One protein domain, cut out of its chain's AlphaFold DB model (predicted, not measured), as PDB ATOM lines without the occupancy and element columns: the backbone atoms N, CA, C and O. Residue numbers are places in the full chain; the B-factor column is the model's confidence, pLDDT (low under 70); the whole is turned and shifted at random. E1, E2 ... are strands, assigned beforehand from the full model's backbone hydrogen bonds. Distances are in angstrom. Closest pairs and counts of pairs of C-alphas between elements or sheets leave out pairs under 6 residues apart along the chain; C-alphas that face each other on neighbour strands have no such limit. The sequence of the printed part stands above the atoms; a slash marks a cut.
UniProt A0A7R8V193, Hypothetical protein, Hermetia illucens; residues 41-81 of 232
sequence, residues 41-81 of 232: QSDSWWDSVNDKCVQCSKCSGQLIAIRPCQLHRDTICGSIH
ATOM      1  N   GLN A  41     285.232 243.437 263.280       77.19
ATOM      2  CA  GLN A  41     284.617 244.559 263.982       77.19
ATOM      3  C   GLN A  41     284.886 245.869 263.219       77.19
ATOM      4  O   GLN A  41     285.889 245.959 262.514       77.19
ATOM      5  N   SER A  42     284.024 246.880 263.366       72.75
ATOM      6  CA  SER A  42     284.045 248.135 262.583       72.75
ATOM      7  C   SER A  42     285.410 248.833 262.476       72.75
ATOM      8  O   SER A  42     285.644 249.567 261.522       72.75
ATOM      9  N   ASP A  43     286.306 248.581 263.432       81.44
ATOM     10  CA  ASP A  43     287.624 249.206 263.561       81.44
ATOM     11  C   ASP A  43     288.771 248.242 263.197       81.44
ATOM     12  O   ASP A  43     289.928 248.464 263.567       81.44
ATOM     13  N   SER A  44     288.461 247.142 262.507       85.56
ATOM     14  CA  SER A  44     289.414 246.106 262.109       85.56
ATOM     15  C   SER A  44     289.213 245.661 260.662       85.56
ATOM     16  O   SER A  44     288.094 245.623 260.154       85.56
ATOM     17  N   TRP A  45     290.314 245.306 260.011       88.56
ATOM     18  CA  TRP A  45     290.364 244.811 258.642       88.56
ATOM     19  C   TRP A  45     290.911 243.383 258.613       88.56
ATOM     20  O   TRP A  45     291.668 242.961 259.486       88.56
ATOM     21  N   TRP A  46     290.497 242.624 257.613       87.50
ATOM     22  CA  TRP A  46     290.910 241.250 257.388       87.50
ATOM     23  C   TRP A  46     292.238 241.198 256.642       87.50
ATOM     24  O   TRP A  46     292.324 241.624 255.484       87.50
ATOM     25  N   ASP A  47     293.255 240.633 257.288       85.56
ATOM     26  CA  ASP A  47     294.548 240.387 256.666       85.56
ATOM     27  C   ASP A  47     294.602 238.971 256.080       85.56
ATOM     28  O   ASP A  47     294.702 237.985 256.809       85.56
ATOM     29  N   SER A  48     294.581 238.881 254.748       84.12
ATOM     30  CA  SER A  48     294.648 237.620 253.997       84.12
ATOM     31  C   SER A  48     295.955 236.845 254.226       84.12
ATOM     32  O   SER A  48     295.988 235.627 254.088       84.12
ATOM     33  N   VAL A  49     297.045 237.530 254.596       85.69
ATOM     34  CA  VAL A  49     298.346 236.879 254.835       85.69
ATOM     35  C   VAL A  49     298.363 236.156 256.181       85.69
ATOM     36  O   VAL A  49     299.000 235.115 256.322       85.69
ATOM     37  N   ASN A  50     297.669 236.713 257.174       81.56
ATOM     38  CA  ASN A  50     297.664 236.219 258.549       81.56
ATOM     39  C   ASN A  50     296.343 235.543 258.959       81.56
ATOM     40  O   ASN A  50     296.235 235.125 260.112       81.56
ATOM     41  N   ASP A  51     295.365 235.476 258.049       84.31
ATOM     42  CA  ASP A  51     294.024 234.896 258.230       84.31
ATOM     43  C   ASP A  51     293.329 235.375 259.522       84.31
ATOM     44  O   ASP A  51     292.710 234.612 260.264       84.31
ATOM     45  N   LYS A  52     293.507 236.664 259.851       88.12
ATOM     46  CA  LYS A  52     293.026 237.268 261.102       88.12
ATOM     47  C   LYS A  52     292.559 238.706 260.904       88.12
ATOM     48  O   LYS A  52     293.075 239.433 260.056       88.12
ATOM     49  N   CYS A  53     291.635 239.145 261.756       87.12
ATOM     50  CA  CYS A  53     291.255 240.553 261.847       87.12
ATOM     51  C   CYS A  53     292.341 241.343 262.591       87.12
ATOM     52  O   CYS A  53     292.682 241.032 263.736       87.12
ATOM     53  N   VAL A  54     292.869 242.377 261.948       89.25
ATOM     54  CA  VAL A  54     293.871 243.301 262.489       89.25
ATOM     55  C   VAL A  54     293.229 244.676 262.651       89.25
ATOM     56  O   VAL A  54     292.351 245.058 261.887       89.25
ATOM     57  N   GLN A  55     293.623 245.433 263.672       90.94
ATOM     58  CA  GLN A  55     293.068 246.765 263.913       90.94
ATOM     59  C   GLN A  55     293.485 247.752 262.812       90.94
ATOM     60  O   GLN A  55     294.626 247.715 262.350       90.94
ATOM     61  N   CYS A  56     292.572 248.635 262.401       88.88
ATOM     62  CA  CYS A  56     292.857 249.636 261.375       88.88
ATOM     63  C   CYS A  56     293.893 250.657 261.869       88.88
ATOM     64  O   CYS A  56     293.801 251.179 262.990       88.88
ATOM     65  N   SER A  57     294.838 251.003 261.003       89.94
ATOM     66  CA  SER A  57     295.827 252.049 261.244       89.94
ATOM     67  C   SER A  57     295.142 253.412 261.357       89.94
ATOM     68  O   SER A  57     294.320 253.793 260.519       89.94
ATOM     69  N   LYS A  58     295.473 254.170 262.410       89.75
ATOM     70  CA  LYS A  58     294.981 255.541 262.614       89.75
ATOM     71  C   LYS A  58     296.007 256.535 262.089       89.75
ATOM     72  O   LYS A  58     297.167 256.504 262.493       89.75
ATOM     73  N   CYS A  59     295.568 257.446 261.230       88.44
ATOM     74  CA  CYS A  59     296.416 258.533 260.761       88.44
ATOM     75  C   CYS A  59     296.684 259.508 261.914       88.44
ATOM     76  O   CYS A  59     295.746 259.997 262.541       88.44
ATOM     77  N   SER A  60     297.958 259.763 262.206       85.38
ATOM     78  CA  SER A  60     298.397 260.700 263.245       85.38
ATOM     79  C   SER A  60     299.135 261.885 262.613       85.38
ATOM     80  O   SER A  60     299.822 261.723 261.603       85.38
ATOM     81  N   GLY A  61     299.000 263.080 263.197       84.19
ATOM     82  CA  GLY A  61     299.636 264.315 262.716       84.19
ATOM     83  C   GLY A  61     298.817 265.076 261.662       84.19
ATOM     84  O   GLY A  61     297.605 265.204 261.790       84.19
ATOM     85  N   GLN A  62     299.483 265.612 260.629       77.19
ATOM     86  CA  GLN A  62     298.865 266.370 259.515       77.19
ATOM     87  C   GLN A  62     298.359 265.475 258.360       77.19
ATOM     88  O   GLN A  62     298.084 265.954 257.261       77.19
ATOM     89  N   LEU A  63     298.272 264.165 258.586       82.38
ATOM     90  CA  LEU A  63     297.873 263.180 257.583       82.38
ATOM     91  C   LEU A  63     296.380 262.877 257.719       82.38
ATOM     92  O   LEU A  63     295.891 262.614 258.817       82.38
ATOM     93  N   ILE A  64     295.663 262.876 256.599       82.81
ATOM     94  CA  ILE A  64     294.235 262.551 256.532       82.81
ATOM     95  C   ILE A  64     294.074 261.152 255.929       82.81
ATOM     96  O   ILE A  64     294.875 260.715 255.100       82.81
ATOM     97  N   ALA A  65     293.030 260.437 256.350       84.88
ATOM     98  CA  ALA A  65     292.634 259.176 255.736       84.88
ATOM     99  C   ALA A  65     292.109 259.439 254.315       84.88
ATOM    100  O   ALA A  65     290.945 259.783 254.120       84.88
ATOM    101  N   ILE A  66     292.986 259.283 253.323       82.56
ATOM    102  CA  ILE A  66     292.642 259.409 251.901       82.56
ATOM    103  C   ILE A  66     291.671 258.298 251.497       82.56
ATOM    104  O   ILE A  66     290.743 258.518 250.717       82.56
ATOM    105  N   ARG A  67     291.884 257.094 252.038       81.25
ATOM    106  CA  ARG A  67     290.935 255.988 251.928       81.25
ATOM    107  C   ARG A  67     290.591 255.463 253.320       81.25
ATOM    108  O   ARG A  67     291.517 255.128 254.063       81.25
ATOM    109  N   PRO A  68     289.295 255.386 253.671       84.38
ATOM    110  CA  PRO A  68     288.868 254.820 254.942       84.38
ATOM    111  C   PRO A  68     289.118 253.308 254.976       84.38
ATOM    112  O   PRO A  68     289.204 252.665 253.925       84.38
ATOM    113  N   CYS A  69     289.203 252.755 256.185       85.88
ATOM    114  CA  CYS A  69     289.352 251.320 256.404       85.88
ATOM    115  C   CYS A  69     288.189 250.538 255.768       85.88
ATOM    116  O   CYS A  69     287.029 250.958 255.834       85.88
ATOM    117  N   GLN A  70     288.498 249.406 255.138       83.50
ATOM    118  CA  GLN A  70     287.530 248.496 254.523       83.50
ATOM    119  C   GLN A  70     287.756 247.079 255.051       83.50
ATOM    120  O   GLN A  70     288.841 246.748 255.520       83.50
ATOM    121  N   LEU A  71     286.762 246.199 254.898       83.94
ATOM    122  CA  LEU A  71     286.831 244.829 255.422       83.94
ATOM    123  C   LEU A  71     288.098 244.066 254.994       83.94
ATOM    124  O   LEU A  71     288.565 243.250 255.764       83.94
ATOM    125  N   HIS A  72     288.674 244.339 253.818       83.94
ATOM    126  CA  HIS A  72     289.861 243.639 253.294       83.94
ATOM    127  C   HIS A  72     291.063 244.568 253.059       83.94
ATOM    128  O   HIS A  72     291.985 244.207 252.325       83.94
ATOM    129  N   ARG A  73     291.020 245.806 253.573       82.50
ATOM    130  CA  ARG A  73     292.072 246.808 253.347       82.50
ATOM    131  C   ARG A  73     292.183 247.778 254.515       82.50
ATOM    132  O   ARG A  73     291.183 248.351 254.938       82.50
ATOM    133  N   ASP A  74     293.411 248.020 254.947       87.88
ATOM    134  CA  ASP A  74     293.712 249.009 255.977       87.88
ATOM    135  C   ASP A  74     293.494 250.461 255.494       87.88
ATOM    136  O   ASP A  74     293.425 250.748 254.291       87.88
ATOM    137  N   THR A  75     293.408 251.385 256.447       89.12
ATOM    138  CA  THR A  75     293.381 252.832 256.228       89.12
ATOM    139  C   THR A  75     294.670 253.296 255.554       89.12
ATOM    140  O   THR A  75     295.772 253.022 256.028       89.12
ATOM    141  N   ILE A  76     294.538 254.089 254.490       88.56
ATOM    142  CA  ILE A  76     295.687 254.708 253.820       88.56
ATOM    143  C   ILE A  76     295.749 256.182 254.213       88.56
ATOM    144  O   ILE A  76     294.863 256.973 253.874       88.56
ATOM    145  N   CYS A  77     296.819 256.537 254.921       88.69
ATOM    146  CA  CYS A  77     297.106 257.897 255.355       88.69
ATOM    147  C   CYS A  77     297.930 258.635 254.303       88.69
ATOM    148  O   CYS A  77     298.937 258.116 253.827       88.69
ATOM    149  N   GLY A  78     297.539 259.862 253.981       85.06
ATOM    150  CA  GLY A  78     298.330 260.734 253.120       85.06
ATOM    151  C   GLY A  78     298.049 262.205 253.388       85.06
ATOM    152  O   GLY A  78     297.211 262.557 254.220       85.06
ATOM    153  N   SER A  79     298.792 263.079 252.718       82.38
ATOM    154  CA  SER A  79     298.601 264.525 252.847       82.38
ATOM    155  C   SER A  79     297.541 265.020 251.860       82.38
ATOM    156  O   SER A  79     297.314 264.415 250.814       82.38
ATOM    157  N   ILE A  80     296.915 266.159 252.162       71.62
ATOM    158  CA  ILE A  80     295.943 266.804 251.261       71.62
ATOM    159  C   ILE A  80     296.575 267.116 249.891       71.62
ATOM    160  O   ILE A  80     295.889 267.094 248.874       71.62
ATOM    161  N   HIS A  81     297.888 267.356 249.853       65.38
ATOM    162  CA  HIS A  81     298.637 267.673 248.635       65.38
ATOM    163  C   HIS A  81     298.847 266.470 247.703       65.38
ATOM    164  O   HIS A  81     299.154 266.667 246.531       65.38
TER     165      HIS A  81
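Overview. This is residues 41 to 81 of the 232 residues of the protein "Hypothetical protein" of Hermetia illucens (UniProt A0A7R8V193). With little regular structure, this is a rod of two small hairpins set one after the other along its length, E1 with E2 and E3 with E4. The link of residues 68 to 75 folds back from E3 toward E1. Of 41 printed residues, 15 are in the four named strands, E1 to E4 in chain order, with no named helix: all strand, two antiparallel sheets, E1 - E2 and E3 - E4. The whole is only just loose, close to compact, with a radius of gyration of the C-alphas of 11.0 A and spans of 34 by 14 by 13 A.

Along the chain. E1, residues 44 to 47, is 9.4 A long and begins at C-alpha 44 (289.414, 246.106, 262.109). E2, residues 52 to 55, is 9.9 A; E3, residues 64 to 67, 8.7 A. E4, residues 76 to 78, is 6.6 A and ends at C-alpha 78 (298.330, 260.734, 253.120).

Arrangement. The hairpin E1 and E2 is antiparallel at 139 degrees, with N 45 and O 54 within hydrogen-bond range at 2.8 A. The hairpin E3 and E4 is antiparallel at 136 degrees, with N 64 and O 78 at 2.9 A. E2 and E3 are apart.

Size, cuts and confidence. The farthest C-alphas, of Asp 51 and His 81, are 34.5 A apart. The printed part has no cut and no long link. Residue 81 is under pLDDT 70.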